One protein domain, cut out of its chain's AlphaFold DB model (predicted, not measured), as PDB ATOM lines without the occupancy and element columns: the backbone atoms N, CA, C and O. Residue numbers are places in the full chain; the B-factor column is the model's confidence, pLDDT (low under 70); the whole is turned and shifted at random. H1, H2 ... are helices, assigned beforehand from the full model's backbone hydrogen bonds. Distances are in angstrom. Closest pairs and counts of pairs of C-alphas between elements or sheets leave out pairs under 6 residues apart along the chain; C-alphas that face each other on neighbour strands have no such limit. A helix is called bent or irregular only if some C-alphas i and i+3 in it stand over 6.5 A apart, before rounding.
ATOM      1  N   ALA A  14      40.359  17.925 -37.868       85.19
ATOM      2  CA  ALA A  14      41.668  17.354 -38.181       85.19
ATOM      3  C   ALA A  14      42.454  18.242 -39.159       85.19
ATOM      4  O   ALA A  14      43.659  18.401 -38.990       85.19
ATOM      5  N   MET A  15      41.779  18.882 -40.122       85.00
ATOM      6  CA  MET A  15      42.421  19.845 -41.026       85.00
ATOM      7  C   MET A  15      42.941  21.068 -40.268       85.00
ATOM      8  O   MET A  15      44.042  21.530 -40.549       85.00
ATOM      9  N   LEU A  16      42.197  21.560 -39.272       87.69
ATOM     10  CA  LEU A  16      42.646  22.685 -38.443       87.69
ATOM     11  C   LEU A  16      43.899  22.353 -37.622       87.69
ATOM     12  O   LEU A  16      44.708  23.238 -37.368       87.69
ATOM     13  N   VAL A  17      44.071  21.094 -37.208       87.81
ATOM     14  CA  VAL A  17      45.299  20.651 -36.532       87.81
ATOM     15  C   VAL A  17      46.438  20.499 -37.534       87.81
ATOM     16  O   VAL A  17      47.515  21.040 -37.299       87.81
ATOM     17  N   LEU A  18      46.192  19.810 -38.652       86.94
ATOM     18  CA  LEU A  18      47.202  19.537 -39.676       86.94
ATOM     19  C   LEU A  18      47.788  20.828 -40.257       86.94
ATOM     20  O   LEU A  18      48.998  20.937 -40.399       86.94
ATOM     21  N   PHE A  19      46.940  21.821 -40.534       90.31
ATOM     22  CA  PHE A  19      47.351  23.078 -41.158       90.31
ATOM     23  C   PHE A  19      47.570  24.231 -40.170       90.31
ATOM     24  O   PHE A  19      47.646  25.393 -40.579       90.31
ATOM     25  N   ARG A  20      47.664  23.949 -38.864       91.69
ATOM     26  CA  ARG A  20      47.897  24.981 -37.842       91.69
ATOM     27  C   ARG A  20      49.097  25.888 -38.172       91.69
ATOM     28  O   ARG A  20      48.907  27.101 -38.103       91.69
ATOM     29  N   PRO A  21      50.278  25.375 -38.575       90.88
ATOM     30  CA  PRO A  21      51.424  26.237 -38.874       90.88
ATOM     31  C   PRO A  21      51.145  27.239 -40.004       90.88
ATOM     32  O   PRO A  21      51.533  28.402 -39.929       90.88
ATOM     33  N   GLN A  22      50.433  26.806 -41.047       92.88
ATOM     34  CA  GLN A  22      50.068  27.648 -42.185       92.88
ATOM     35  C   GLN A  22      49.018  28.684 -41.781       92.88
ATOM     36  O   GLN A  22      49.107  29.836 -42.197       92.88
ATOM     37  N   ILE A  23      48.051  28.304 -40.943       93.19
ATOM     38  CA  ILE A  23      47.044  29.230 -40.409       93.19
ATOM     39  C   ILE A  23      47.716  30.316 -39.558       93.19
ATOM     40  O   ILE A  23      47.436  31.495 -39.751       93.19
ATOM     41  N   GLU A  24      48.627  29.944 -38.657       96.44
ATOM     42  CA  GLU A  24      49.375  30.896 -37.822       96.44
ATOM     43  C   GLU A  24      50.210  31.858 -38.680       96.44
ATOM     44  O   GLU A  24      50.175  33.071 -38.464       96.44
ATOM     45  N   TYR A  25      50.880  31.347 -39.717       95.56
ATOM     46  CA  TYR A  25      51.591  32.181 -40.688       95.56
ATOM     47  C   TYR A  25      50.661  33.193 -41.373       95.56
ATOM     48  O   TYR A  25      50.964  34.385 -41.411       95.56
ATOM     49  N   LEU A  26      49.505  32.743 -41.872       96.19
ATOM     50  CA  LEU A  26      48.539  33.614 -42.546       96.19
ATOM     51  C   LEU A  26      47.997  34.710 -41.622       96.19
ATOM     52  O   LEU A  26      47.817  35.841 -42.076       96.19
ATOM     53  N   LEU A  27      47.769  34.397 -40.342       96.38
ATOM     54  CA  LEU A  27      47.343  35.374 -39.339       96.38
ATOM     55  C   LEU A  27      48.421  36.431 -39.091       96.38
ATOM     56  O   LEU A  27      48.117  37.622 -39.087       96.38
ATOM     57  N   HIS A  28      49.682  36.021 -38.961       97.56
ATOM     58  CA  HIS A  28      50.782  36.969 -38.812       97.56
ATOM     59  C   HIS A  28      50.970  37.858 -40.048       97.56
ATOM     60  O   HIS A  28      51.210  39.055 -39.895       97.56
ATOM     61  N   GLU A  29      50.844  37.310 -41.260       97.44
ATOM     62  CA  GLU A  29      50.875  38.112 -42.490       97.44
ATOM     63  C   GLU A  29      49.710  39.099 -42.547       97.44
ATOM     64  O   GLU A  29      49.923  40.276 -42.839       97.44
ATOM     65  N   ARG A  30      48.494  38.664 -42.193       96.00
ATOM     66  CA  ARG A  30      47.330  39.550 -42.113       96.00
ATOM     67  C   ARG A  30      47.608  40.734 -41.196       96.00
ATOM     68  O   ARG A  30      47.373  41.872 -41.591       96.00
ATOM     69  N   ASP A  31      48.103  40.471 -39.991       96.31
ATOM     70  CA  ASP A  31      48.335  41.516 -38.995       96.31
ATOM     71  C   ASP A  31      49.385  42.531 -39.487       96.31
ATOM     72  O   ASP A  31      49.215  43.739 -39.310       96.31
ATOM     73  N   ARG A  32      50.432  42.070 -40.192       96.38
ATOM     74  CA  ARG A  32      51.417  42.960 -40.833       96.38
ATOM     75  C   ARG A  32      50.812  43.772 -41.973       96.38
ATOM     76  O   ARG A  32      51.083  44.970 -42.067       96.38
ATOM     77  N   THR A  33      50.004  43.147 -42.825       95.06
ATOM     78  CA  THR A  33      49.328  43.818 -43.939       95.06
ATOM     79  C   THR A  33      48.406  44.922 -43.427       95.06
ATOM     80  O   THR A  33      48.497  46.049 -43.914       95.06
ATOM     81  N   ILE A  34      47.586  44.633 -42.411       94.19
ATOM     82  CA  ILE A  34      46.685  45.599 -41.766       94.19
ATOM     83  C   ILE A  34      47.486  46.756 -41.164       94.19
ATOM     84  O   ILE A  34      47.210  47.910 -41.483       94.19
ATOM     85  N   ALA A  35      48.525  46.471 -40.370       94.44
ATOM     86  CA  ALA A  35      49.358  47.511 -39.765       94.44
ATOM     87  C   ALA A  35      50.017  48.413 -40.825       94.44
ATOM     88  O   ALA A  35      50.030  49.637 -40.697       94.44
ATOM     89  N   GLY A  36      50.523  47.818 -41.908       94.25
ATOM     90  CA  GLY A  36      51.080  48.563 -43.033       94.25
ATOM     91  C   GLY A  36      50.035  49.399 -43.776       94.25
ATOM     92  O   GLY A  36      50.357  50.492 -44.238       94.25
ATOM     93  N   TRP A  37      48.799  48.909 -43.898       93.56
ATOM     94  CA  TRP A  37      47.698  49.639 -44.530       93.56
ATOM     95  C   TRP A  37      47.294  50.861 -43.704       93.56
ATOM     96  O   TRP A  37      47.282  51.967 -44.240       93.56
ATOM     97  N   SER A  38      47.101  50.692 -42.390       90.62
ATOM     98  CA  SER A  38      46.776  51.791 -41.471       90.62
ATOM     99  C   SER A  38      47.836  52.895 -41.477       90.62
ATOM    100  O   SER A  38      47.501  54.071 -41.399       90.62
ATOM    101  N   LEU A  39      49.120  52.539 -41.608       93.12
ATOM    102  CA  LEU A  39      50.201  53.526 -41.708       93.12
ATOM    103  C   LEU A  39      50.181  54.312 -43.025       93.12
ATOM    104  O   LEU A  39      50.589  55.471 -43.048       93.12
ATOM    105  N   ARG A  40      49.750  53.690 -44.129       92.06
ATOM    106  CA  ARG A  40      49.696  54.341 -45.447       92.06
ATOM    107  C   ARG A  40      48.459  55.217 -45.622       92.06
ATOM    108  O   ARG A  40      48.538  56.212 -46.335       92.06
ATOM    109  N   LEU A  41      47.342  54.839 -45.004       91.00
ATOM    110  CA  LEU A  41      46.045  55.501 -45.137       91.00
ATOM    111  C   LEU A  41      45.435  55.740 -43.743       91.00
ATOM    112  O   LEU A  41      44.494  55.049 -43.363       91.00
ATOM    113  N   PRO A  42      45.969  56.700 -42.962       88.25
ATOM    114  CA  PRO A  42      45.581  56.892 -41.561       88.25
ATOM    115  C   PRO A  42      44.133  57.363 -41.371       88.25
ATOM    116  O   PRO A  42      43.560  57.143 -40.309       88.25
ATOM    117  N   ASP A  43      43.538  57.982 -42.393       93.25
ATOM    118  CA  ASP A  43      42.168  58.505 -42.351       93.25
ATOM    119  C   ASP A  43      41.122  57.514 -42.899       93.25
ATOM    120  O   ASP A  43      39.936  57.840 -42.974       93.25
ATOM    121  N   VAL A  44      41.547  56.312 -43.311       90.50
ATOM    122  CA  VAL A  44      40.665  55.261 -43.833       90.50
ATOM    123  C   VAL A  44      40.478  54.184 -42.773       90.50
ATOM    124  O   VAL A  44      41.449  53.677 -42.206       90.50
ATOM    125  N   ASP A  45      39.227  53.791 -42.533       89.50
ATOM    126  CA  ASP A  45      38.946  52.606 -41.731       89.50
ATOM    127  C   ASP A  45      39.368  51.351 -42.503       89.50
ATOM    128  O   ASP A  45      38.733  50.933 -43.470       89.50
ATOM    129  N   VAL A  46      40.472  50.758 -42.056       88.00
ATOM    130  CA  VAL A  46      41.097  49.586 -42.672       88.00
ATOM    131  C   VAL A  46      40.175  48.366 -42.692       88.00
ATOM    132  O   VAL A  46      40.339  47.510 -43.557       88.00
ATOM    133  N   PHE A  47      39.198  48.277 -41.784       87.19
ATOM    134  CA  PHE A  47      38.257  47.154 -41.745       87.19
ATOM    135  C   PHE A  47      37.087  47.307 -42.725       87.19
ATOM    136  O   PHE A  47      36.438  46.315 -43.048       87.19
ATOM    137  N   GLU A  48      36.853  48.518 -43.235       88.94
ATOM    138  CA  GLU A  48      35.792  48.826 -44.206       88.94
ATOM    139  C   GLU A  48      36.342  49.046 -45.630       88.94
ATOM    140  O   GLU A  48      35.583  49.192 -46.596       88.94
ATOM    141  N   ASP A  49      37.668  49.058 -45.788       89.25
ATOM    142  CA  ASP A  49      38.325  49.278 -47.071       89.25
ATOM    143  C   ASP A  49      38.265  48.032 -47.967       89.25
ATOM    144  O   ASP A  49      38.982  47.046 -47.787       89.25
ATOM    145  N   ARG A  50      37.434  48.103 -49.012       87.00
ATOM    146  CA  ARG A  50      37.254  47.021 -49.994       87.00
ATOM    147  C   ARG A  50      38.490  46.744 -50.847       87.00
ATOM    148  O   ARG A  50      38.515  45.738 -51.549       87.00
ATOM    149  N   GLN A  51      39.499  47.614 -50.829       86.94
ATOM    150  CA  GLN A  51      40.778  47.330 -51.479       86.94
ATOM    151  C   GLN A  51      41.584  46.264 -50.719       86.94
ATOM    152  O   GLN A  51      42.489  45.665 -51.299       86.94
ATOM    153  N   LEU A  52      41.228  45.986 -49.458       89.00
ATOM    154  CA  LEU A  52      41.860  44.990 -48.597       89.00
ATOM    155  C   LEU A  52      41.066  43.669 -48.513       89.00
ATOM    156  O   LEU A  52      40.926  43.076 -47.447       89.00
ATOM    157  N   ASP A  53      40.558  43.194 -49.651       82.50
ATOM    158  CA  ASP A  53      39.692  42.002 -49.747       82.50
ATOM    159  C   ASP A  53      40.399  40.694 -49.317       82.50
ATOM    160  O   ASP A  53      39.820  39.838 -48.648       82.50
ATOM    161  N   ALA A  54      41.694  40.553 -49.626       86.00
ATOM    162  CA  ALA A  54      42.529  39.447 -49.156       86.00
ATOM    163  C   ALA A  54      43.845  39.970 -48.570       86.00
ATOM    164  O   ALA A  54      44.621  40.650 -49.237       86.00
ATOM    165  N   THR A  55      44.112  39.623 -47.312       92.00
ATOM    166  CA  THR A  55      45.260  40.140 -46.544       92.00
ATOM    167  C   THR A  55      46.496  39.245 -46.605       92.00
ATOM    168  O   THR A  55      47.613  39.725 -46.405       92.00
ATOM    169  N   SER A  56      46.303  37.956 -46.886       91.56
ATOM    170  CA  SER A  56      47.350  36.964 -47.120       91.56
ATOM    171  C   SER A  56      46.763  35.729 -47.813       91.56
ATOM    172  O   SER A  56      45.565  35.454 -47.728       91.56
ATOM    173  N   SER A  57      47.601  34.976 -48.525       91.56
ATOM    174  CA  SER A  57      47.239  33.672 -49.084       91.56
ATOM    175  C   SER A  57      48.474  32.784 -49.204       91.56
ATOM    176  O   SER A  57      49.603  33.267 -49.307       91.56
ATOM    177  N   ILE A  58      48.266  31.470 -49.163       91.12
ATOM    178  CA  ILE A  58      49.324  30.487 -49.389       91.12
ATOM    179  C   ILE A  58      48.742  29.269 -50.102       91.12
ATOM    180  O   ILE A  58      47.648  28.809 -49.779       91.12
ATOM    181  N   GLY A  59      49.474  28.752 -51.087       89.38
ATOM    182  CA  GLY A  59      49.151  27.472 -51.706       89.38
ATOM    183  C   GLY A  59      49.535  26.330 -50.771       89.38
ATOM    184  O   GLY A  59      50.672  26.270 -50.309       89.38
ATOM    185  N   ILE A  60      48.600  25.422 -50.502       85.00
ATOM    186  CA  ILE A  60      48.868  24.193 -49.751       85.00
ATOM    187  C   ILE A  60      48.850  22.995 -50.699       85.00
ATOM    188  O   ILE A  60      47.951  22.868 -51.529       85.00
ATOM    189  N   LEU A  61      49.843  22.116 -50.559       84.88
ATOM    190  CA  LEU A  61      49.880  20.818 -51.226       84.88
ATOM    191  C   LEU A  61      49.785  19.734 -50.152       84.88
ATOM    192  O   LEU A  61      50.659  19.630 -49.286       84.88
ATOM    193  N   LEU A  62      48.688  18.976 -50.171       81.19
ATOM    194  CA  LEU A  62      48.365  18.013 -49.119       81.19
ATOM    195  C   LEU A  62      49.411  16.895 -49.056       81.19
ATOM    196  O   LEU A  62      49.837  16.509 -47.972       81.19
ATOM    197  N   GLU A  63      49.869  16.433 -50.214       82.94
ATOM    198  CA  GLU A  63      50.853  15.365 -50.373       82.94
ATOM    199  C   GLU A  63      52.170  15.722 -49.679       82.94
ATOM    200  O   GLU A  63      52.738  14.903 -48.959       82.94
ATOM    201  N   SER A  64      52.629  16.969 -49.822       82.56
ATOM    202  CA  SER A  64      53.849  17.439 -49.163       82.56
ATOM    203  C   SER A  64      53.703  17.533 -47.647       82.56
ATOM    204  O   SER A  64      54.660  17.265 -46.924       82.56
ATOM    205  N   GLN A  65      52.521  17.900 -47.148       83.69
ATOM    206  CA  GLN A  65      52.257  17.930 -45.708       83.69
ATOM    207  C   GLN A  65      52.210  16.531 -45.097       83.69
ATOM    208  O   GLN A  65      52.788  16.316 -44.035       83.69
ATOM    209  N   LEU A  66      51.570  15.579 -45.777       85.12
ATOM    210  CA  LEU A  66      51.509  14.194 -45.317       85.12
ATOM    211  C   LEU A  66      52.894  13.540 -45.325       85.12
ATOM    212  O   LEU A  66      53.275  12.950 -44.319       85.12
ATOM    213  N   ALA A  67      53.679  13.734 -46.388       84.81
ATOM    214  CA  ALA A  67      55.041  13.204 -46.469       84.81
ATOM    215  C   ALA A  67      55.957  13.746 -45.355       84.81
ATOM    216  O   ALA A  67      56.774  13.011 -44.804       84.81
ATOM    217  N   GLY A  68      55.818  15.030 -44.998       82.62
ATOM    218  CA  GLY A  68      56.553  15.615 -43.874       82.62
ATOM    219  C   GLY A  68      56.160  15.002 -42.528       82.62
ATOM    220  O   GLY A  68      57.028  14.741 -41.699       82.62
ATOM    221  N   LEU A  69      54.869  14.726 -42.326       83.81
ATOM    222  CA  LEU A  69      54.375  14.098 -41.102       83.81
ATOM    223  C   LEU A  69      54.830  12.636 -40.978       83.81
ATOM    224  O   LEU A  69      55.238  12.227 -39.897       83.81
ATOM    225  N   GLU A  70      54.796  11.865 -42.068       85.31
ATOM    226  CA  GLU A  70      55.289  10.478 -42.100       85.31
ATOM    227  C   GLU A  70      56.761  10.405 -41.672       85.31
ATOM    228  O   GLU A  70      57.105   9.636 -40.778       85.31
ATOM    229  N   GLN A  71      57.610  11.299 -42.189       82.50
ATOM    230  CA  GLN A  71      59.019  11.378 -41.779       82.50
ATOM    231  C   GLN A  71      59.214  11.691 -40.289       82.50
ATOM    232  O   GLN A  71      60.204  11.263 -39.703       82.50
ATOM    233  N   GLN A  72      58.304  12.450 -39.673       83.25
ATOM    234  CA  GLN A  72      58.368  12.773 -38.245       83.25
ATOM    235  C   GLN A  72      57.850  11.644 -37.346       83.25
ATOM    236  O   GLN A  72      58.193  11.620 -36.167       83.25
ATOM    237  N   LEU A  73      57.001  10.756 -37.869       81.38
ATOM    238  CA  LEU A  73      56.436   9.624 -37.131       81.38
ATOM    239  C   LEU A  73      57.296   8.357 -37.241       81.38
ATOM    240  O   LEU A  73      57.284   7.551 -36.315       81.38
ATOM    241  N   ASP A  74      58.031   8.199 -38.344       77.56
ATOM    242  CA  ASP A  74      58.954   7.079 -38.584       77.56
ATOM    243  C   ASP A  74      60.367   7.311 -37.997       77.56
ATOM    244  O   ASP A  74      61.260   6.477 -38.183       77.56
ATOM    245  N   GLY A  75      60.580   8.444 -37.314       52.12
ATOM    246  CA  GLY A  75      61.848   8.870 -36.706       52.12
ATOM    247  C   GLY A  75      61.957   8.641 -35.203       52.12
ATOM    248  O   GLY A  75      60.919   8.663 -34.505       52.12
TER     249      GLY A  75
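AT A GLANCE: This is residues 14 to 75 of the 75 residues of an uncharacterized protein of Bradyrhizobiaceae bacterium (UniProt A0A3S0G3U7). One long helix, H2, runs beside a chain stretch without named elements that folds back along it, with Thr 55 and Ser 56 packing on H2. At the end of H2 where it begins lie the one-turn helix H1 and the later helix H3, which reaches out beyond that end and adds to the length. The printed part has 62 residues with three named helices, in the order H1, H2, H3, and no named strand; its class is all helix. It is extended, with a radius of gyration of the C-alphas of 16.5 A, and spans 54 by 18 by 16 A.

IN THESE COORDINATES: H2, residues 20 to 40, is the longest helix, 30.4 A from C-alpha 20 at (47.897, 24.981, -37.842) to C-alpha 40 at (49.696, 54.341, -45.447). H1 is residues 14 to 18. H3, residues 62 to 73, is 16.7 A long and ends with C-alpha 73 at (56.436, 9.624, -37.131). In the stretch between H2 and H3, residues 50 to 52 are a short helical run.

HOW THE PARTS SIT: H2 touches no helix. H1 and H2 meet only through their link, the tight one at Phe 19. H2 and H3 are apart. H1 and H3 are only just apart, with their closest C-alphas at 8.0 A. In H1, H2 and H3 every O i to N i+4 pair is within hydrogen-bond range. No helix is bent.

THE WHOLE: The two C-alphas farthest apart are those of Asp 43 and Asp 74, at 54.2 A. The link from H2 to H3 is long, with 21 residues. Residues 39 to 44 and 70 to 75 stand free, of which 70 to 73 belong to H3; without these stretches the body spans 42 by 17 by 14 A. The printed part has no cut. Its mean pLDDT is 88.7, and Gly 75, the chain's last residue, is the one residue under 70.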